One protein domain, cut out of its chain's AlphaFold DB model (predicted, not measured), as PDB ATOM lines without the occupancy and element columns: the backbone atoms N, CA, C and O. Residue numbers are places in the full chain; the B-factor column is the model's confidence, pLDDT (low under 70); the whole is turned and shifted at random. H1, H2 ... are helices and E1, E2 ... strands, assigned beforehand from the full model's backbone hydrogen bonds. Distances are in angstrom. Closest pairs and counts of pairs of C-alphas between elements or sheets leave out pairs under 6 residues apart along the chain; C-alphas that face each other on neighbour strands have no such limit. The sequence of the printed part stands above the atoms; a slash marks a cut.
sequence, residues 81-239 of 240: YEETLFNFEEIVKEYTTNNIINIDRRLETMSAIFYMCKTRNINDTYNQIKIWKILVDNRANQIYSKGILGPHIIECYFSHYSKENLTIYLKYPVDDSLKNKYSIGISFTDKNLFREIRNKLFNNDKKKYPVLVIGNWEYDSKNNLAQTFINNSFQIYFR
ATOM      1  N   TYR A  81     288.831 245.013 161.567       95.19
ATOM      2  CA  TYR A  81     289.728 243.983 161.047       95.19
ATOM      3  C   TYR A  81     289.682 242.683 161.854       95.19
ATOM      4  O   TYR A  81     289.430 242.677 163.059       95.19
ATOM      5  N   GLU A  82     289.964 241.569 161.184       96.94
ATOM      6  CA  GLU A  82     290.214 240.278 161.820       96.94
ATOM      7  C   GLU A  82     291.730 240.026 161.878       96.94
ATOM      8  O   GLU A  82     292.387 239.822 160.858       96.94
ATOM      9  N   GLU A  83     292.308 240.091 163.083       96.25
ATOM     10  CA  GLU A  83     293.764 240.039 163.290       96.25
ATOM     11  C   GLU A  83     294.398 238.745 162.756       96.25
ATOM     12  O   GLU A  83     295.476 238.794 162.170       96.25
ATOM     13  N   THR A  84     293.718 237.603 162.877       97.19
ATOM     14  CA  THR A  84     294.198 236.288 162.410       97.19
ATOM     15  C   THR A  84     294.415 236.221 160.897       97.19
ATOM     16  O   THR A  84     295.245 235.433 160.445       97.19
ATOM     17  N   LEU A  85     293.733 237.067 160.115       97.31
ATOM     18  CA  LEU A  85     293.895 237.159 158.658       97.31
ATOM     19  C   LEU A  85     295.144 237.952 158.241       97.31
ATOM     20  O   LEU A  85     295.471 238.021 157.055       97.31
ATOM     21  N   PHE A  86     295.840 238.596 159.182       97.50
ATOM     22  CA  PHE A  86     296.998 239.426 158.869       97.50
ATOM     23  C   PHE A  86     298.271 238.599 158.703       97.50
ATOM     24  O   PHE A  86     298.943 238.262 159.677       97.50
ATOM     25  N   ASN A  87     298.647 238.336 157.457       96.94
ATOM     26  CA  ASN A  87     299.928 237.737 157.109       96.94
ATOM     27  C   ASN A  87     300.821 238.778 156.426       96.94
ATOM     28  O   ASN A  87     300.662 239.075 155.243       96.94
ATOM     29  N   PHE A  88     301.757 239.366 157.177       97.88
ATOM     30  CA  PHE A  88     302.554 240.478 156.661       97.88
ATOM     31  C   PHE A  88     303.465 240.084 155.492       97.88
ATOM     32  O   PHE A  88     303.600 240.854 154.544       97.88
ATOM     33  N   GLU A  89     304.069 238.895 155.528       97.25
ATOM     34  CA  GLU A  89     304.957 238.439 154.452       97.25
ATOM     35  C   GLU A  89     304.185 238.228 153.145       97.25
ATOM     36  O   GLU A  89     304.648 238.621 152.073       97.25
ATOM     37  N   GLU A  90     302.979 237.669 153.244       97.00
ATOM     38  CA  GLU A  90     302.070 237.503 152.110       97.00
ATOM     39  C   GLU A  90     301.615 238.853 151.555       97.00
ATOM     40  O   GLU A  90     301.720 239.072 150.352       97.00
ATOM     41  N   ILE A  91     301.241 239.804 152.418       97.25
ATOM     42  CA  ILE A  91     300.908 241.171 151.995       97.25
ATOM     43  C   ILE A  91     302.096 241.810 151.259       97.25
ATOM     44  O   ILE A  91     301.929 242.340 150.163       97.25
ATOM     45  N   VAL A  92     303.321 241.739 151.795       97.56
ATOM     46  CA  VAL A  92     304.509 242.269 151.097       97.56
ATOM     47  C   VAL A  92     304.692 241.589 149.737       97.56
ATOM     48  O   VAL A  92     304.945 242.272 148.739       97.56
ATOM     49  N   LYS A  93     304.515 240.266 149.658       96.81
ATOM     50  CA  LYS A  93     304.573 239.523 148.393       96.81
ATOM     51  C   LYS A  93     303.534 240.041 147.398       96.81
ATOM     52  O   LYS A  93     303.912 240.401 146.288       96.81
ATOM     53  N   GLU A  94     302.274 240.171 147.802       96.44
ATOM     54  CA  GLU A  94     301.189 240.705 146.969       96.44
ATOM     55  C   GLU A  94     301.522 242.098 146.407       96.44
ATOM     56  O   GLU A  94     301.393 242.324 145.198       96.44
ATOM     57  N   TYR A  95     302.037 243.005 147.250       95.44
ATOM     58  CA  TYR A  95     302.484 244.337 146.825       95.44
ATOM     59  C   TYR A  95     303.682 244.272 145.873       95.44
ATOM     60  O   TYR A  95     303.718 245.030 144.913       95.44
ATOM     61  N   THR A  96     304.664 243.396 146.090       94.44
ATOM     62  CA  THR A  96     305.853 243.309 145.212       94.44
ATOM     63  C   THR A  96     305.575 242.616 143.875       94.44
ATOM     64  O   THR A  96     306.219 242.949 142.876       94.44
ATOM     65  N   THR A  97     304.598 241.704 143.821       94.12
ATOM     66  CA  THR A  97     304.195 240.998 142.591       94.12
ATOM     67  C   THR A  97     303.023 241.653 141.861       94.12
ATOM     68  O   THR A  97     302.614 241.150 140.821       94.12
ATOM     69  N   ASN A  98     302.476 242.754 142.392       90.31
ATOM     70  CA  ASN A  98     301.277 243.424 141.873       90.31
ATOM     71  C   ASN A  98     300.039 242.500 141.796       90.31
ATOM     72  O   ASN A  98     299.237 242.603 140.873       90.31
ATOM     73  N   ASN A  99     299.891 241.606 142.778       92.75
ATOM     74  CA  ASN A  99     298.781 240.653 142.889       92.75
ATOM     75  C   ASN A  99     298.045 240.883 144.212       92.75
ATOM     76  O   ASN A  99     298.007 239.999 145.060       92.75
ATOM     77  N   ILE A 100     297.539 242.101 144.417       88.44
ATOM     78  CA  ILE A 100     296.820 242.467 145.642       88.44
ATOM     79  C   ILE A 100     295.500 241.703 145.679       88.44
ATOM     80  O   ILE A 100     294.665 241.852 144.782       88.44
ATOM     81  N   ILE A 101     295.325 240.891 146.717       90.38
ATOM     82  CA  ILE A 101     294.087 240.159 146.970       90.38
ATOM     83  C   ILE A 101     293.248 241.016 147.912       90.38
ATOM     84  O   ILE A 101     293.784 241.621 148.830       90.38
ATOM     85  N   ASN A 102     291.942 241.092 147.683       90.50
ATOM     86  CA  ASN A 102     291.035 241.695 148.650       90.50
ATOM     87  C   ASN A 102     290.384 240.574 149.455       90.50
ATOM     88  O   ASN A 102     289.686 239.730 148.886       90.50
ATOM     89  N   ILE A 103     290.646 240.556 150.758       94.50
ATOM     90  CA  ILE A 103     289.998 239.640 151.693       94.50
ATOM     91  C   ILE A 103     289.191 240.484 152.671       94.50
ATOM     92  O   ILE A 103     289.730 241.398 153.300       94.50
ATOM     93  N   ASP A 104     287.901 240.172 152.805       95.25
ATOM     94  CA  ASP A 104     287.018 240.899 153.711       95.25
ATOM     95  C   ASP A 104     287.606 240.937 155.129       95.25
ATOM     96  O   ASP A 104     288.114 239.937 155.640       95.25
ATOM     97  N   ARG A 105     287.580 242.124 155.743       94.81
ATOM     98  CA  ARG A 105     288.141 242.411 157.078       94.81
ATOM     99  C   ARG A 105     289.642 242.116 157.252       94.81
ATOM    100  O   ARG A 105     290.146 242.214 158.374       94.81
ATOM    101  N   ARG A 106     290.405 241.830 156.191       96.56
ATOM    102  CA  ARG A 106     291.871 241.715 156.267       96.56
ATOM    103  C   ARG A 106     292.528 243.094 156.302       96.56
ATOM    104  O   ARG A 106     292.206 244.000 155.536       96.56
ATOM    105  N   LEU A 107     293.501 243.261 157.193       96.00
ATOM    106  CA  LEU A 107     294.295 244.485 157.272       96.00
ATOM    107  C   LEU A 107     295.388 244.497 156.189       96.00
ATOM    108  O   LEU A 107     296.477 243.986 156.410       96.00
ATOM    109  N   GLU A 108     295.123 245.104 155.032       94.25
ATOM    110  CA  GLU A 108     296.038 245.023 153.871       94.25
ATOM    111  C   GLU A 108     296.492 246.376 153.295       94.25
ATOM    112  O   GLU A 108     297.514 246.465 152.610       94.25
ATOM    113  N   THR A 109     295.781 247.472 153.578       92.62
ATOM    114  CA  THR A 109     296.170 248.788 153.043       92.62
ATOM    115  C   THR A 109     297.342 249.377 153.826       92.62
ATOM    116  O   THR A 109     297.314 249.442 155.058       92.62
ATOM    117  N   MET A 110     298.362 249.887 153.126       93.12
ATOM    118  CA  MET A 110     299.565 250.445 153.766       93.12
ATOM    119  C   MET A 110     299.244 251.566 154.772       93.12
ATOM    120  O   MET A 110     299.887 251.664 155.815       93.12
ATOM    121  N   SER A 111     298.216 252.382 154.513       91.00
ATOM    122  CA  SER A 111     297.755 253.400 155.465       91.00
ATOM    123  C   SER A 111     297.186 252.801 156.750       91.00
ATOM    124  O   SER A 111     297.493 253.297 157.834       91.00
ATOM    125  N   ALA A 112     296.372 251.748 156.649       92.56
ATOM    126  CA  ALA A 112     295.792 251.107 157.822       92.56
ATOM    127  C   ALA A 112     296.866 250.355 158.620       92.56
ATOM    128  O   ALA A 112     296.933 250.526 159.835       92.56
ATOM    129  N   ILE A 113     297.777 249.635 157.948       95.94
ATOM    130  CA  ILE A 113     298.926 248.969 158.589       95.94
ATOM    131  C   ILE A 113     299.805 249.991 159.319       95.94
ATOM    132  O   ILE A 113     300.197 249.777 160.468       95.94
ATOM    133  N   PHE A 114     300.075 251.139 158.693       94.00
ATOM    134  CA  PHE A 114     300.823 252.223 159.324       94.00
ATOM    135  C   PHE A 114     300.158 252.705 160.616       94.00
ATOM    136  O   PHE A 114     300.810 252.768 161.658       94.00
ATOM    137  N   TYR A 115     298.861 253.023 160.583       91.38
ATOM    138  CA  TYR A 115     298.152 253.479 161.779       91.38
ATOM    139  C   TYR A 115     298.036 252.386 162.849       91.38
ATOM    140  O   TYR A 115     298.209 252.681 164.035       91.38
ATOM    141  N   MET A 116     297.851 251.128 162.447       93.62
ATOM    142  CA  MET A 116     297.907 249.968 163.339       93.62
ATOM    143  C   MET A 116     299.240 249.933 164.102       93.62
ATOM    144  O   MET A 116     299.243 249.843 165.331       93.62
ATOM    145  N   CYS A 117     300.362 250.114 163.400       94.75
ATOM    146  CA  CYS A 117     301.702 250.101 163.994       94.75
ATOM    147  C   CYS A 117     302.007 251.350 164.837       94.75
ATOM    148  O   CYS A 117     302.683 251.273 165.867       94.75
ATOM    149  N   LYS A 118     301.555 252.537 164.412       90.56
ATOM    150  CA  LYS A 118     301.822 253.798 165.129       90.56
ATOM    151  C   LYS A 118     301.034 253.934 166.435       90.56
ATOM    152  O   LYS A 118     301.413 254.736 167.283       90.56
ATOM    153  N   THR A 119     299.964 253.160 166.603       88.69
ATOM    154  CA  THR A 119     299.109 253.173 167.804       88.69
ATOM    155  C   THR A 119     299.536 252.163 168.873       88.69
ATOM    156  O   THR A 119     298.883 252.062 169.910       88.69
ATOM    157  N   ARG A 120     300.627 251.429 168.631       89.81
ATOM    158  CA  ARG A 120     301.170 250.374 169.496       89.81
ATOM    159  C   ARG A 120     302.618 250.653 169.884       89.81
ATOM    160  O   ARG A 120     303.316 251.409 169.193       89.81
ATOM    161  N   ASN A 121     303.084 250.031 170.965       89.06
ATOM    162  CA  ASN A 121     304.507 249.980 171.274       89.06
ATOM    163  C   ASN A 121     305.226 249.121 170.221       89.06
ATOM    164  O   ASN A 121     304.674 248.153 169.704       89.06
ATOM    165  N   ILE A 122     306.480 249.450 169.911       93.12
ATOM    166  CA  ILE A 122     307.285 248.672 168.960       93.12
ATOM    167  C   ILE A 122     307.444 247.203 169.377       93.12
ATOM    168  O   ILE A 122     307.566 246.334 168.516       93.12
ATOM    169  N   ASN A 123     307.425 246.927 170.686       94.19
ATOM    170  CA  ASN A 123     307.554 245.589 171.257       94.19
ATOM    171  C   ASN A 123     306.225 244.836 171.367       94.19
ATOM    172  O   ASN A 123     306.253 243.658 171.727       94.19
ATOM    173  N   ASP A 124     305.090 245.460 171.054       94.00
ATOM    174  CA  ASP A 124     303.809 244.758 170.974       94.00
ATOM    175  C   ASP A 124     303.779 243.853 169.738       94.00
ATOM    176  O   ASP A 124     304.700 243.853 168.913       94.00
ATOM    177  N   THR A 125     302.710 243.073 169.604       96.25
ATOM    178  CA  THR A 125     302.468 242.218 168.442       96.25
ATOM    179  C   THR A 125     301.153 242.554 167.750       96.25
ATOM    180  O   THR A 125     300.221 243.043 168.385       96.25
ATOM    181  N   TYR A 126     301.079 242.239 166.459       96.44
ATOM    182  CA  TYR A 126     299.836 242.105 165.704       96.44
ATOM    183  C   TYR A 126     299.911 240.804 164.905       96.44
ATOM    184  O   TYR A 126     300.877 240.583 164.173       96.44
ATOM    185  N   ASN A 127     298.957 239.909 165.134       97.12
ATOM    186  CA  ASN A 127     298.982 238.510 164.719       97.12
ATOM    187  C   ASN A 127     300.323 237.828 165.033       97.12
ATOM    188  O   ASN A 127     300.975 237.257 164.166       97.12
ATOM    189  N   GLN A 128     300.784 237.964 166.285       97.19
ATOM    190  CA  GLN A 128     302.063 237.426 166.787       97.19
ATOM    191  C   GLN A 128     303.338 238.036 166.156       97.19
ATOM    192  O   GLN A 128     304.450 237.748 166.610       97.19
ATOM    193  N   ILE A 129     303.221 238.943 165.181       97.88
ATOM    194  CA  ILE A 129     304.356 239.641 164.565       97.88
ATOM    195  C   ILE A 129     304.662 240.903 165.369       97.88
ATOM    196  O   ILE A 129     303.782 241.730 165.598       97.88
ATOM    197  N   LYS A 130     305.918 241.075 165.799       98.06
ATOM    198  CA  LYS A 130     306.346 242.293 166.503       98.06
ATOM    199  C   LYS A 130     306.159 243.527 165.624       98.06
ATOM    200  O   LYS A 130     306.548 243.502 164.461       98.06
ATOM    201  N   ILE A 131     305.661 244.624 166.192       97.75
ATOM    202  CA  ILE A 131     305.406 245.861 165.433       97.75
ATOM    203  C   ILE A 131     306.668 246.385 164.746       97.75
ATOM    204  O   ILE A 131     306.599 246.800 163.589       97.75
ATOM    205  N   TRP A 132     307.828 246.306 165.405       97.56
ATOM    206  CA  TRP A 132     309.088 246.704 164.776       97.56
ATOM    207  C   TRP A 132     309.447 245.872 163.541       97.56
ATOM    208  O   TRP A 132     310.092 246.417 162.664       97.56
ATOM    209  N   LYS A 133     308.998 244.611 163.424       98.25
ATOM    210  CA  LYS A 133     309.199 243.781 162.217       98.25
ATOM    211  C   LYS A 133     308.304 244.195 161.046       98.25
ATOM    212  O   LYS A 133     308.538 243.760 159.929       98.25
ATOM    213  N   ILE A 134     307.264 244.992 161.295       98.56
ATOM    214  CA  ILE A 134     306.312 245.442 160.272       98.56
ATOM    215  C   ILE A 134     306.701 246.835 159.780       98.56
ATOM    216  O   ILE A 134     306.899 247.046 158.582       98.56
ATOM    217  N   LEU A 135     306.810 247.790 160.710       98.12
ATOM    218  CA  LEU A 135     307.066 249.199 160.423       98.12
ATOM    219  C   LEU A 135     308.423 249.636 160.978       98.12
ATOM    220  O   LEU A 135     308.622 249.728 162.191       98.12
ATOM    221  N   VAL A 136     309.310 250.015 160.065       97.94
ATOM    222  CA  VAL A 136     310.622 250.590 160.351       97.94
ATOM    223  C   VAL A 136     310.491 252.109 160.360       97.94
ATOM    224  O   VAL A 136     310.618 252.776 159.333       97.94
ATOM    225  N   ASP A 137     310.186 252.654 161.537       95.38
ATOM    226  CA  ASP A 137     310.161 254.094 161.810       95.38
ATOM    227  C   ASP A 137     311.236 254.481 162.844       95.38
ATOM    228  O   ASP A 137     312.065 253.657 163.247       95.38
ATOM    229  N   ASN A 138     311.251 255.747 163.270       94.06
ATOM    230  CA  ASN A 138     312.211 256.266 164.250       94.06
ATOM    231  C   ASN A 138     312.262 255.444 165.550       94.06
ATOM    232  O   ASN A 138     313.338 255.254 166.117       94.06
ATOM    233  N   ARG A 139     311.126 254.899 166.003       93.50
ATOM    234  CA  ARG A 139     311.032 254.155 167.270       93.50
ATOM    235  C   ARG A 139     311.813 252.844 167.204       93.50
ATOM    236  O   ARG A 139     312.376 252.404 168.201       93.50
ATOM    237  N   ALA A 140     311.865 252.230 166.023       95.44
ATOM    238  CA  ALA A 140     312.574 250.976 165.799       95.44
ATOM    239  C   ALA A 140     314.083 251.163 165.535       95.44
ATOM    240  O   ALA A 140     314.793 250.169 165.401       95.44
ATOM    241  N   ASN A 141     314.602 252.399 165.497       96.56
ATOM    242  CA  ASN A 141     315.972 252.689 165.058       96.56
ATOM    243  C   ASN A 141     317.041 251.856 165.766       96.56
ATOM    244  O   ASN A 141     317.900 251.268 165.115       96.56
ATOM    245  N   GLN A 142     316.952 251.753 167.091       95.12
ATOM    246  CA  GLN A 142     317.910 251.003 167.906       95.12
ATOM    247  C   GLN A 142     317.948 249.496 167.599       95.12
ATOM    248  O   GLN A 142     318.963 248.852 167.853       95.12
ATOM    249  N   ILE A 143     316.867 248.938 167.043       96.75
ATOM    250  CA  ILE A 143     316.752 247.512 166.703       96.75
ATOM    251  C   ILE A 143     317.565 247.212 165.441       96.75
ATOM    252  O   ILE A 143     318.313 246.233 165.385       96.75
ATOM    253  N   TYR A 144     317.486 248.100 164.452       96.00
ATOM    254  CA  TYR A 144     318.197 247.985 163.184       96.00
ATOM    255  C   TYR A 144     319.623 248.519 163.316       96.00
ATOM    256  O   TYR A 144     319.939 249.598 162.840       96.00
ATOM    257  N   SER A 145     320.486 247.767 164.000       94.56
ATOM    258  CA  SER A 145     321.923 248.079 164.121       94.56
ATOM    259  C   SER A 145     322.787 247.394 163.056       94.56
ATOM    260  O   SER A 145     323.941 247.770 162.859       94.56
ATOM    261  N   LYS A 146     322.239 246.385 162.369       94.25
ATOM    262  CA  LYS A 146     322.946 245.538 161.392       94.25
ATOM    263  C   LYS A 146     322.356 245.627 159.981       94.25
ATOM    264  O   LYS A 146     322.569 244.724 159.179       94.25
ATOM    265  N   GLY A 147     321.627 246.701 159.690       95.00
ATOM    266  CA  GLY A 147     320.888 246.864 158.440       95.00
ATOM    267  C   GLY A 147     319.432 246.427 158.537       95.00
ATOM    268  O   GLY A 147     318.997 245.867 159.544       95.00
ATOM    269  N   ILE A 148     318.684 246.716 157.475       97.81
ATOM    270  CA  ILE A 148     317.260 246.400 157.326       97.81
ATOM    271  C   ILE A 148     317.146 245.358 156.209       97.81
ATOM    272  O   ILE A 148     317.481 245.651 155.065       97.81
ATOM    273  N   LEU A 149     316.714 244.143 156.553       97.25
ATOM    274  CA  LEU A 149     316.637 242.992 155.649       97.25
ATOM    275  C   LEU A 149     315.266 242.328 155.766       97.25
ATOM    276  O   LEU A 149     314.779 242.139 156.878       97.25
ATOM    277  N   GLY A 150     314.696 241.898 154.645       97.75
ATOM    278  CA  GLY A 150     313.445 241.148 154.600       97.75
ATOM    279  C   GLY A 150     312.204 242.036 154.461       97.75
ATOM    280  O   GLY A 150     312.332 243.242 154.223       97.75
ATOM    281  N   PRO A 151     310.997 241.470 154.616       98.31
ATOM    282  CA  PRO A 151     309.734 242.172 154.402       98.31
ATOM    283  C   PRO A 151     309.537 243.280 155.436       98.31
ATOM    284  O   PRO A 151     309.473 242.995 156.626       98.31
ATOM    285  N   HIS A 152     309.443 244.534 154.987       98.56
ATOM    286  CA  HIS A 152     309.223 245.695 155.856       98.56
ATOM    287  C   HIS A 152     308.489 246.824 155.126       98.56
ATOM    288  O   HIS A 152     308.636 247.016 153.913       98.56
ATOM    289  N   ILE A 153     307.772 247.640 155.899       98.56
ATOM    290  CA  ILE A 153     307.385 248.998 155.518       98.56
ATOM    291  C   ILE A 153     308.389 249.959 156.155       98.56
ATOM    292  O   ILE A 153     308.527 249.970 157.376       98.56
ATOM    293  N   ILE A 154     309.067 250.788 155.362       98.19
ATOM    294  CA  ILE A 154     310.035 251.776 155.863       98.19
ATOM    295  C   ILE A 154     309.456 253.184 155.747       98.19
ATOM    296  O   ILE A 154     309.037 253.605 154.666       98.19
ATOM    297  N   GLU A 155     309.465 253.927 156.855       95.88
ATOM    298  CA  GLU A 155     309.167 255.359 156.871       95.88
ATOM    299  C   GLU A 155     310.443 256.163 156.590       95.88
ATOM    300  O   GLU A 155     311.410 256.098 157.347       95.88
ATOM    301  N   CYS A 156     310.464 256.908 155.486       94.88
ATOM    302  CA  CYS A 156     311.687 257.539 154.986       94.88
ATOM    303  C   CYS A 156     311.428 258.868 154.263       94.88
ATOM    304  O   CYS A 156     310.312 259.170 153.830       94.88
ATOM    305  N   TYR A 157     312.485 259.673 154.131       92.44
ATOM    306  CA  TYR A 157     312.464 260.938 153.396       92.44
ATOM    307  C   TYR A 157     313.110 260.823 152.032       92.44
ATOM    308  O   TYR A 157     314.103 260.126 151.866       92.44
ATOM    309  N   PHE A 158     312.595 261.569 151.061       93.56
ATOM    310  CA  PHE A 158     313.284 261.717 149.789       93.56
ATOM    311  C   PHE A 158     314.674 262.339 149.983       93.56
ATOM    312  O   PHE A 158     314.863 263.219 150.819       93.56
ATOM    313  N   SER A 159     315.656 261.871 149.209       93.44
ATOM    314  CA  SER A 159     316.975 262.495 149.151       93.44
ATOM    315  C   SER A 159     317.358 262.897 147.740       93.44
ATOM    316  O   SER A 159     317.578 264.076 147.485       93.44
ATOM    317  N   HIS A 160     317.527 261.929 146.846       94.31
ATOM    318  CA  HIS A 160     317.998 262.174 145.485       94.31
ATOM    319  C   HIS A 160     317.648 260.982 144.587       94.31
ATOM    320  O   HIS A 160     317.024 260.021 145.028       94.31
ATOM    321  N   TYR A 161     318.003 261.037 143.305       96.44
ATOM    322  CA  TYR A 161     317.766 259.938 142.369       96.44
ATOM    323  C   TYR A 161     318.865 259.859 141.307       96.44
ATOM    324  O   TYR A 161     319.454 260.875 140.938       96.44
ATOM    325  N   SER A 162     319.083 258.659 140.769       96.44
ATOM    326  CA  SER A 162     319.897 258.402 139.581       96.44
ATOM    327  C   SER A 162     318.988 258.100 138.392       96.44
ATOM    328  O   SER A 162     318.171 257.180 138.437       96.44
ATOM    329  N   LYS A 163     319.114 258.892 137.318       95.06
ATOM    330  CA  LYS A 163     318.397 258.643 136.053       95.06
ATOM    331  C   LYS A 163     319.005 257.486 135.264       95.06
ATOM    332  O   LYS A 163     318.289 256.877 134.481       95.06
ATOM    333  N   GLU A 164     320.297 257.242 135.446       94.75
ATOM    334  CA  GLU A 164     321.042 256.183 134.767       94.75
ATOM    335  C   GLU A 164     320.627 254.816 135.310       94.75
ATOM    336  O   GLU A 164     320.158 253.969 134.560       94.75
ATOM    337  N   ASN A 165     320.649 254.665 136.638       94.88
ATOM    338  CA  ASN A 165     320.318 253.406 137.310       94.88
ATOM    339  C   ASN A 165     318.818 253.247 137.595       94.88
ATOM    340  O   ASN A 165     318.441 252.344 138.336       94.88
ATOM    341  N   LEU A 166     317.977 254.175 137.116       97.69
ATOM    342  CA  LEU A 166     316.540 254.246 137.424       97.69
ATOM    343  C   LEU A 166     316.251 253.967 138.907       97.69
ATOM    344  O   LEU A 166     315.439 253.115 139.249       97.69
ATOM    345  N   THR A 167     316.969 254.652 139.797       98.06
ATOM    346  CA  THR A 167     316.924 254.397 141.243       98.06
ATOM    347  C   THR A 167     316.677 255.698 141.988       98.06
ATOM    348  O   THR A 167     317.270 256.732 141.669       98.06
ATOM    349  N   ILE A 168     315.787 255.665 142.975       97.94
ATOM    350  CA  ILE A 168     315.537 256.785 143.883       97.94
ATOM    351  C   ILE A 168     316.101 256.415 145.250       97.94
ATOM    352  O   ILE A 168     315.871 255.317 145.742       97.94
ATOM    353  N   TYR A 169     316.828 257.348 145.852       97.50
ATOM    354  CA  TYR A 169     317.406 257.203 147.176       97.50
ATOM    355  C   TYR A 169     316.609 258.024 148.182       97.50
ATOM    356  O   TYR A 169     316.359 259.225 148.005       97.50
ATOM    357  N   LEU A 170     316.225 257.346 149.252       96.75
ATOM    358  CA  LEU A 170     315.524 257.872 150.405       96.75
ATOM    359  C   LEU A 170     316.445 257.745 151.632       96.75
ATOM    360  O   LEU A 170     317.450 257.033 151.606       96.75
ATOM    361  N   LYS A 171     316.125 258.459 152.706       95.56
ATOM    362  CA  LYS A 171     316.866 258.447 153.969       95.56
ATOM    363  C   LYS A 171     316.007 257.863 155.071       95.56
ATOM    364  O   LYS A 171     314.857 258.273 155.245       95.56
ATOM    365  N   TYR A 172     316.603 256.945 155.816       96.62
ATOM    366  CA  TYR A 172     316.124 256.498 157.112       96.62
ATOM    367  C   TYR A 172     317.213 256.779 158.159       96.62
ATOM    368  O   TYR A 172     318.398 256.605 157.860       96.62
ATOM    369  N   PRO A 173     316.854 257.141 159.396       95.25
ATOM    370  CA  PRO A 173     315.511 257.438 159.889       95.25
ATOM    371  C   PRO A 173     315.021 258.814 159.429       95.25
ATOM    372  O   PRO A 173     315.741 259.568 158.782       95.25
ATOM    373  N   VAL A 174     313.767 259.124 159.751       90.75
ATOM    374  CA  VAL A 174     313.176 260.456 159.545       90.75
ATOM    375  C   VAL A 174     313.803 261.480 160.495       90.75
ATOM    376  O   VAL A 174     313.944 262.644 160.133       90.75
ATOM    377  N   ASP A 175     314.180 261.058 161.705       90.44
ATOM    378  CA  ASP A 175     314.888 261.894 162.680       90.44
ATOM    379  C   ASP A 175     316.410 261.739 162.549       90.44
ATOM    380  O   ASP A 175     317.000 260.769 163.022       90.44
ATOM    381  N   ASP A 176     317.051 262.739 161.940       87.94
ATOM    382  CA  ASP A 176     318.496 262.780 161.703       87.94
ATOM    383  C   ASP A 176     319.357 262.760 162.984       87.94
ATOM    384  O   ASP A 176     320.574 262.558 162.885       87.94
ATOM    385  N   SER A 177     318.785 262.959 164.179       92.12
ATOM    386  CA  SER A 177     319.524 262.861 165.448       92.12
ATOM    387  C   SER A 177     319.811 261.415 165.873       92.12
ATOM    388  O   SER A 177     320.703 261.168 166.687       92.12
ATOM    389  N   LEU A 178     319.091 260.446 165.300       94.25
ATOM    390  CA  LEU A 178     319.215 259.036 165.647       94.25
ATOM    391  C   LEU A 178     320.480 258.392 165.060       94.25
ATOM    392  O   LEU A 178     321.005 258.788 164.016       94.25
ATOM    393  N   LYS A 179     320.972 257.364 165.760       94.88
ATOM    394  CA  LYS A 179     322.286 256.755 165.515       94.88
ATOM    395  C   LYS A 179     322.345 255.941 164.223       94.88
ATOM    396  O   LYS A 179     323.279 256.114 163.442       94.88
ATOM    397  N   ASN A 180     321.403 255.019 164.024       95.81
ATOM    398  CA  ASN A 180     321.487 254.053 162.929       95.81
ATOM    399  C   ASN A 180     320.874 254.665 161.671       95.81
ATOM    400  O   ASN A 180     319.656 254.705 161.541       95.81
ATOM    401  N   LYS A 181     321.706 255.176 160.767       96.44
ATOM    402  CA  LYS A 181     321.273 255.826 159.521       96.44
ATOM    403  C   LYS A 181     321.466 254.868 158.364       96.44
ATOM    404  O   LYS A 181     322.501 254.223 158.324       96.44
ATOM    405  N   TYR A 182     320.524 254.808 157.434       96.94
ATOM    406  CA  TYR A 182     320.583 253.948 156.255       96.94
ATOM    407  C   TYR A 182     320.154 254.726 155.012       96.94
ATOM    408  O   TYR A 182     319.188 255.499 155.041       96.94
ATOM    409  N   SER A 183     320.865 254.500 153.907       97.25
ATOM    410  CA  SER A 183     320.354 254.861 152.587       97.25
ATOM    411  C   SER A 183     319.301 253.829 152.192       97.25
ATOM    412  O   SER A 183     319.489 252.634 152.417       97.25
ATOM    413  N   ILE A 184     318.189 254.281 151.631       98.19
ATOM    414  CA  ILE A 184     317.080 253.428 151.213       98.19
ATOM    415  C   ILE A 184     316.945 253.556 149.695       98.19
ATOM    416  O   ILE A 184     316.511 254.592 149.191       98.19
ATOM    417  N   GLY A 185     317.362 252.532 148.959       98.19
ATOM    418  CA  GLY A 185     317.325 252.491 147.501       98.19
ATOM    419  C   GLY A 185     316.048 251.836 146.991       98.19
ATOM    420  O   GLY A 185     315.750 250.693 147.325       98.19
ATOM    421  N   ILE A 186     315.299 252.538 146.148       98.38
ATOM    422  CA  ILE A 186     314.181 251.950 145.410       98.38
ATOM    423  C   ILE A 186     314.492 251.976 143.913       98.38
ATOM    424  O   ILE A 186     314.638 253.044 143.310       98.38
ATOM    425  N   SER A 187     314.632 250.793 143.321       98.06
ATOM    426  CA  SER A 187     315.024 250.620 141.919       98.06
ATOM    427  C   SER A 187     313.833 250.221 141.054       98.06
ATOM    428  O   SER A 187     312.901 249.558 141.511       98.06
ATOM    429  N   PHE A 188     313.865 250.638 139.791       97.94
ATOM    430  CA  PHE A 188     312.758 250.479 138.855       97.94
ATOM    431  C   PHE A 188     313.230 249.810 137.570       97.94
ATOM    432  O   PHE A 188     314.258 250.181 137.007       97.94
ATOM    433  N   THR A 189     312.427 248.880 137.064       94.81
ATOM    434  CA  THR A 189     312.580 248.334 135.708       94.81
ATOM    435  C   THR A 189     311.796 249.163 134.685       94.81
ATOM    436  O   THR A 189     312.250 249.352 133.558       94.81
ATOM    437  N   ASP A 190     310.657 249.736 135.090       96.31
ATOM    438  CA  ASP A 190     309.842 250.626 134.261       96.31
ATOM    439  C   ASP A 190     310.246 252.105 134.422       96.31
ATOM    440  O   ASP A 190     310.058 252.746 135.462       96.31
ATOM    441  N   LYS A 191     310.750 252.687 133.328       96.88
ATOM    442  CA  LYS A 191     311.148 254.098 133.231       96.88
ATOM    443  C   LYS A 191     309.980 255.077 133.416       96.88
ATOM    444  O   LYS A 191     310.196 256.187 133.919       96.88
ATOM    445  N   ASN A 192     308.763 254.711 133.007       96.94
ATOM    446  CA  ASN A 192     307.574 255.547 133.179       96.94
ATOM    447  C   ASN A 192     307.158 255.598 134.648       96.94
ATOM    448  O   ASN A 192     306.991 256.698 135.184       96.94
ATOM    449  N   LEU A 193     307.091 254.436 135.305       96.88
ATOM    450  CA  LEU A 193     306.828 254.327 136.740       96.88
ATOM    451  C   LEU A 193     307.869 255.101 137.564       96.88
ATOM    452  O   LEU A 193     307.501 255.914 138.418       96.88
ATOM    453  N   PHE A 194     309.159 254.943 137.239       97.88
ATOM    454  CA  PHE A 194     310.240 255.740 137.830       97.88
ATOM    455  C   PHE A 194     309.967 257.242 137.699       97.88
ATOM    456  O   PHE A 194     310.029 257.982 138.684       97.88
ATOM    457  N   ARG A 195     309.644 257.717 136.487       96.56
ATOM    458  CA  ARG A 195     309.391 259.143 136.228       96.56
ATOM    459  C   ARG A 195     308.207 259.662 137.041       96.56
ATOM    460  O   ARG A 195     308.293 260.765 137.585       96.56
ATOM    461  N   GLU A 196     307.124 258.894 137.113       95.56
ATOM    462  CA  GLU A 196     305.919 259.249 137.864       95.56
ATOM    463  C   GLU A 196     306.215 259.391 139.361       95.56
ATOM    464  O   GLU A 196     305.968 260.451 139.948       95.56
ATOM    465  N   ILE A 197     306.787 258.351 139.972       95.56
ATOM    466  CA  ILE A 197     307.088 258.328 141.407       95.56
ATOM    467  C   ILE A 197     308.121 259.391 141.764       95.56
ATOM    468  O   ILE A 197     307.919 260.136 142.724       95.56
ATOM    469  N   ARG A 198     309.183 259.535 140.964       95.00
ATOM    470  CA  ARG A 198     310.194 260.582 141.146       95.00
ATOM    471  C   ARG A 198     309.563 261.969 141.173       95.00
ATOM    472  O   ARG A 198     309.882 262.763 142.052       95.00
ATOM    473  N   ASN A 199     308.668 262.272 140.230       92.50
ATOM    474  CA  ASN A 199     308.002 263.574 140.185       92.50
ATOM    475  C   ASN A 199     307.124 263.800 141.425       92.50
ATOM    476  O   ASN A 199     307.130 264.899 141.983       92.50
ATOM    477  N   LYS A 200     306.399 262.771 141.888       91.94
ATOM    478  CA  LYS A 200     305.601 262.848 143.125       91.94
ATOM    479  C   LYS A 200     306.483 263.083 144.354       91.94
ATOM    480  O   LYS A 200     306.169 263.965 145.150       91.94
ATOM    481  N   LEU A 201     307.586 262.346 144.490       91.44
ATOM    482  CA  LEU A 201     308.529 262.485 145.605       91.44
ATOM    483  C   LEU A 201     309.197 263.859 145.617       91.44
ATOM    484  O   LEU A 201     309.145 264.539 146.632       91.44
ATOM    485  N   PHE A 202     309.724 264.316 144.481       86.62
ATOM    486  CA  PHE A 202     310.378 265.622 144.375       86.62
ATOM    487  C   PHE A 202     309.422 266.789 144.680       86.62
ATOM    488  O   PHE A 202     309.788 267.757 145.342       86.62
ATOM    489  N   ASN A 203     308.160 266.697 144.245       82.06
ATOM    490  CA  ASN A 203     307.153 267.705 144.577       82.06
ATOM    491  C   ASN A 203     306.731 267.657 146.055       82.06
ATOM    492  O   ASN A 203     306.393 268.697 146.622       82.06
ATOM    493  N   ASN A 204     306.749 266.476 146.680       73.62
ATOM    494  CA  ASN A 204     306.481 266.316 148.110       73.62
ATOM    495  C   ASN A 204     307.661 266.726 148.992       73.62
ATOM    496  O   ASN A 204     307.427 267.175 150.110       73.62
ATOM    497  N   ASP A 205     308.895 266.635 148.502       65.44
ATOM    498  CA  ASP A 205     310.101 267.053 149.225       65.44
ATOM    499  C   ASP A 205     310.053 268.540 149.602       65.44
ATOM    500  O   ASP A 205     310.341 268.918 150.735       65.44
ATOM    501  N   LYS A 206     309.496 269.377 148.716       66.44
ATOM    502  CA  LYS A 206     309.189 270.789 149.016       66.44
ATOM    503  C   LYS A 206     308.305 270.970 150.256       66.44
ATOM    504  O   LYS A 206     308.323 272.032 150.868       66.44
ATOM    505  N   LYS A 207     307.515 269.953 150.605       64.44
ATOM    506  CA  LYS A 207     306.622 269.929 151.768       64.44
ATOM    507  C   LYS A 207     307.191 269.141 152.958       64.44
ATOM    508  O   LYS A 207     306.538 269.107 153.993       64.44
ATOM    509  N   LYS A 208     308.373 268.520 152.818       72.12
ATOM    510  CA  LYS A 208     309.074 267.735 153.852       72.12
ATOM    511  C   LYS A 208     308.202 266.675 154.544       72.12
ATOM    512  O   LYS A 208     308.252 266.518 155.764       72.12
ATOM    513  N   TYR A 209     307.419 265.913 153.776       80.69
ATOM    514  CA  TYR A 209     306.621 264.806 154.320       80.69
ATOM    515  C   TYR A 209     307.286 263.443 154.107       80.69
ATOM    516  O   TYR A 209     307.724 263.161 152.989       80.69
ATOM    517  N   PRO A 210     307.340 262.588 155.146       89.50
ATOM    518  CA  PRO A 210     307.866 261.245 154.997       89.50
ATOM    519  C   PRO A 210     306.896 260.398 154.172       89.50
ATOM    520  O   PRO A 210     305.671 260.589 154.198       89.50
ATOM    521  N   VAL A 211     307.457 259.445 153.442       93.56
ATOM    522  CA  VAL A 211     306.716 258.443 152.680       93.56
ATOM    523  C   VAL A 211     306.905 257.076 153.312       93.56
ATOM    524  O   VAL A 211     307.864 256.848 154.048       93.56
ATOM    525  N   LEU A 212     305.977 256.174 153.021       96.12
ATOM    526  CA  LEU A 212     306.112 254.770 153.377       96.12
ATOM    527  C   LEU A 212     306.421 253.978 152.116       96.12
ATOM    528  O   LEU A 212     305.774 254.194 151.089       96.12
ATOM    529  N   VAL A 213     307.383 253.070 152.212       97.94
ATOM    530  CA  VAL A 213     307.721 252.141 151.136       97.94
ATOM    531  C   VAL A 213     307.602 250.723 151.660       97.94
ATOM    532  O   VAL A 213     308.259 250.384 152.642       97.94
ATOM    533  N   ILE A 214     306.784 249.908 150.999       98.31
ATOM    534  CA  ILE A 214     306.661 248.477 151.280       98.31
ATOM    535  C   ILE A 214     307.494 247.674 150.280       98.31
ATOM    536  O   ILE A 214     307.434 247.893 149.065       98.31
ATOM    537  N   GLY A 215     308.282 246.739 150.797       97.81
ATOM    538  CA  GLY A 215     309.154 245.913 149.976       97.81
ATOM    539  C   GLY A 215     309.784 244.771 150.751       97.81
ATOM    540  O   GLY A 215     309.689 244.695 151.980       97.81
ATOM    541  N   ASN A 216     310.430 243.885 150.001       97.81
ATOM    542  CA  ASN A 216     311.316 242.876 150.550       97.81
ATOM    543  C   ASN A 216     312.751 243.379 150.380       97.81
ATOM    544  O   ASN A 216     313.237 243.485 149.255       97.81
ATOM    545  N   TRP A 217     313.375 243.767 151.486       98.19
ATOM    546  CA  TRP A 217     314.603 244.552 151.462       98.19
ATOM    547  C   TRP A 217     315.842 243.666 151.472       98.19
ATOM    548  O   TRP A 217     315.949 242.747 152.281       98.19
ATOM    549  N   GLU A 218     316.803 243.992 150.621       98.00
ATOM    550  CA  GLU A 218     318.168 243.475 150.670       98.00
ATOM    551  C   GLU A 218     319.087 244.515 151.304       98.00
ATOM    552  O   GLU A 218     318.898 245.713 151.096       98.00
ATOM    553  N   TYR A 219     320.098 244.080 152.056       97.81
ATOM    554  CA  TYR A 219     321.021 244.991 152.727       97.81
ATOM    555  C   TYR A 219     322.451 244.854 152.205       97.81
ATOM    556  O   TYR A 219     323.087 243.809 152.351       97.81
ATOM    557  N   ASP A 220     322.978 245.949 151.661       96.19
ATOM    558  CA  ASP A 220     324.386 246.109 151.328       96.19
ATOM    559  C   ASP A 220     325.117 246.828 152.468       96.19
ATOM    560  O   ASP A 220     325.054 248.050 152.633       96.19
ATOM    561  N   SER A 221     325.861 246.041 153.244       93.62
ATOM    562  CA  SER A 221     326.663 246.531 154.367       93.62
ATOM    563  C   SER A 221     327.801 247.478 153.976       93.62
ATOM    564  O   SER A 221     328.196 248.294 154.806       93.62
ATOM    565  N   LYS A 222     328.322 247.411 152.740       93.06
ATOM    566  CA  LYS A 222     329.438 248.270 152.299       93.06
ATOM    567  C   LYS A 222     328.976 249.706 152.089       93.06
ATOM    568  O   LYS A 222     329.677 250.638 152.465       93.06
ATOM    569  N   ASN A 223     327.787 249.859 151.512       92.12
ATOM    570  CA  ASN A 223     327.181 251.156 151.220       92.12
ATOM    571  C   ASN A 223     326.135 251.577 152.253       92.12
ATOM    572  O   ASN A 223     325.544 252.650 152.125       92.12
ATOM    573  N   ASN A 224     325.907 250.743 153.276       94.44
ATOM    574  CA  ASN A 224     324.913 250.977 154.313       94.44
ATOM    575  C   ASN A 224     323.518 251.247 153.705       94.44
ATOM    576  O   ASN A 224     322.814 252.200 154.063       94.44
ATOM    577  N   LEU A 225     323.177 250.421 152.713       97.50
ATOM    578  CA  LEU A 225     322.068 250.607 151.785       97.50
ATOM    579  C   LEU A 225     321.077 249.453 151.933       97.50
ATOM    580  O   LEU A 225     321.439 248.300 151.718       97.50
ATOM    581  N   ALA A 226     319.828 249.764 152.271       98.25
ATOM    582  CA  ALA A 226     318.719 248.825 152.137       98.25
ATOM    583  C   ALA A 226     318.020 249.080 150.800       98.25
ATOM    584  O   ALA A 226     317.664 250.223 150.508       98.25
ATOM    585  N   GLN A 227     317.825 248.049 149.984       97.88
ATOM    586  CA  GLN A 227     317.314 248.190 148.623       97.88
ATOM    587  C   GLN A 227     316.172 247.228 148.299       97.88
ATOM    588  O   GLN A 227     316.121 246.113 148.811       97.88
ATOM    589  N   THR A 228     315.253 247.666 147.440       98.06
ATOM    590  CA  THR A 228     314.154 246.849 146.901       98.06
ATOM    591  C   THR A 228     313.799 247.303 145.484       98.06
ATOM    592  O   THR A 228     314.085 248.436 145.083       98.06
ATOM    593  N   PHE A 229     313.106 246.442 144.740       97.56
ATOM    594  CA  PHE A 229     312.482 246.802 143.469       97.56
ATOM    595  C   PHE A 229     311.055 247.320 143.660       97.56
ATOM    596  O   PHE A 229     310.309 246.845 144.524       97.56
ATOM    597  N   ILE A 230     310.682 248.287 142.823       97.62
ATOM    598  CA  ILE A 230     309.329 248.828 142.726       97.62
ATOM    599  C   ILE A 230     308.756 248.475 141.358       97.62
ATOM    600  O   ILE A 230     309.210 248.971 140.325       97.62
ATOM    601  N   ASN A 231     307.724 247.640 141.379       94.50
ATOM    602  CA  ASN A 231     307.048 247.121 140.194       94.50
ATOM    603  C   ASN A 231     305.665 247.755 139.991       94.50
ATOM    604  O   ASN A 231     305.082 247.643 138.918       94.50
ATOM    605  N   ASN A 232     305.126 248.433 141.007       92.25
ATOM    606  CA  ASN A 232     303.881 249.189 140.908       92.25
ATOM    607  C   ASN A 232     303.874 250.383 141.870       92.25
ATOM    608  O   ASN A 232     304.661 250.471 142.813       92.25
ATOM    609  N   SER A 233     302.955 251.318 141.637       92.75
ATOM    610  CA  SER A 233     302.860 252.548 142.422       92.75
ATOM    611  C   SER A 233     302.255 252.360 143.816       92.75
ATOM    612  O   SER A 233     302.478 253.215 144.674       92.75
ATOM    613  N   PHE A 234     301.549 251.252 144.077       92.88
ATOM    614  CA  PHE A 234     300.970 250.957 145.391       92.88
ATOM    615  C   PHE A 234     302.028 250.604 146.437       92.88
ATOM    616  O   PHE A 234     301.764 250.754 147.628       92.88
ATOM    617  N   GLN A 235     303.248 250.241 146.024       96.19
ATOM    618  CA  GLN A 235     304.373 250.032 146.941       96.19
ATOM    619  C   GLN A 235     304.835 251.306 147.670       96.19
ATOM    620  O   GLN A 235     305.655 251.223 148.585       96.19
ATOM    621  N   ILE A 236     304.326 252.488 147.295       95.94
ATOM    622  CA  ILE A 236     304.684 253.762 147.925       95.94
ATOM    623  C   ILE A 236     303.430 254.507 148.374       95.94
ATOM    624  O   ILE A 236     302.588 254.903 147.567       95.94
ATOM    625  N   TYR A 237     303.345 254.785 149.674       93.38
ATOM    626  CA  TYR A 237     302.277 255.595 150.244       93.38
ATOM    627  C   TYR A 237     302.769 256.998 150.588       93.38
ATOM    628  O   TYR A 237     303.630 257.213 151.445       93.38
ATOM    629  N   PHE A 238     302.156 257.982 149.934       88.19
ATOM    630  CA  PHE A 238     302.388 259.395 150.190       88.19
ATOM    631  C   PHE A 238     301.444 259.883 151.288       88.19
ATOM    632  O   PHE A 238     300.240 260.032 151.059       88.19
ATOM    633  N   ARG A 239     301.995 260.169 152.471       76.69
ATOM    634  CA  ARG A 239     301.251 260.654 153.643       76.69
ATOM    635  C   ARG A 239     300.789 262.109 153.438       76.69
ATOM    636  O   ARG A 239     301.333 263.010 154.069       76.69
TER     637      ARG A 239
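AT A GLANCE: This is residues 81 to 239 of the 240 residues of an uncharacterized protein of Fusobacterium nucleatum subsp. animalis 11_3_2 (UniProt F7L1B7). A small closed barrel of five strands, with E1, E2, E3, E5 and E4 round the ring, has the long helix H4 across its outside, while H1, H2 and H3 and the long links between them make a looser cover over another part of its outside, along E1 and E4. E1 and E4 bend strongly, and the short last strand E6 pairs onto E4 without being in the ring. The printed part has 159 residues with four named helices and six named strands, in the order H1 H2 H3 E1 E2 E3 H4 E4 E5 E6; the barrel's sheet is mixed, and the class is mixed, helices and strands. The whole is compact, with a radius of gyration of the C-alphas of 15.0 A, and rounded, spanning 43 by 35 by 30 A.

HOW THE PARTS SIT: H1, residues 88 to 97, touches no helix. H2, residues 110 to 118, is close to but not clearly touching H3, residues 131 to 134; their closest C-alphas, of Cys 117 and Ile 131, are 5.8 A apart. E1, residues 150 to 162, bends by 99 degrees at residue 159, and the closest C-alphas of H3 and E1, of Ile 134 and His 152, are 5.3 A apart. E1, E2, residues 167 to 172, and E3, residues 182 to 188, form a meander, each strand the antiparallel neighbour of the one before. Within hydrogen-bond range are N 159 and O 169, 3.0 A, in the hairpin of E1 and E2, and N 170 and O 184, 2.8 A, in the hairpin of E2 and E3. H4, residues 191 to 205, is on the barrel and outside it, at a height over the sheet of 8.2 A, and runs across the strands at 74 degrees to E1 on the local plane. The closest C-alphas of H4 and E1, of Asp 205 and Phe 158, are 6.2 A apart. E4, residues 211 to 220, bends by 87 degrees at residue 216 and closes the ring as the antiparallel neighbour of E1, with N 154 and O 213 at 2.9 A. E5, residues 225 to 230, is a hairpin with E4, with N 218 and O 227 at 2.9 A, and the parallel neighbour of E3, with N 185 and O 226 at 2.8 A. E6, residues 236 to 238, is the antiparallel neighbour of E4, with N 237 and O 212 at 2.9 A. H1 is on the barrel, outside it, at a height of 8.4 A, and runs along the strands; the closest C-alphas of H1 and E4, of Val 92 and Gly 215, are 6.0 A apart. H2 is also on the barrel and outside it, and runs across the strands at 79 degrees to E1 on the local plane. H1 and H4 are apart. In H1, H2 and H4 every O i to N i+4 pair is within hydrogen-bond range, and H3 is too short for such a pair.

IN THESE COORDINATES: H1, residues 88 to 97, begins at C-alpha 88 (302.554, 240.478, 156.661) and is 14.2 A long. H2, residues 110 to 118, measures 12.1 A, and H3, residues 131 to 134, has four residues. E1, residues 150 to 162, is 23.8 A long, from C-alpha 150 at (313.445, 241.148, 154.600). E2, residues 167 to 172, is 16.0 A long, and E3, residues 182 to 188, is 19.4 A long. H4, residues 191 to 205, is 20.6 A long, and E4, residues 211 to 220, is 21.6 A long. E5, residues 225 to 230, is 15.7 A long; E6, residues 236 to 238, ends at C-alpha 238 (302.388, 259.395, 150.190).

THE WHOLE: The two C-alphas farthest apart, of Glu 82 and Glu 164, are 44.0 A apart. The printed part has no cut. The links H1 to H2, H2 to H3 and H3 to E1 are long. The mean pLDDT of the printed part is 94.1, and residues 205 to 207 are under 70.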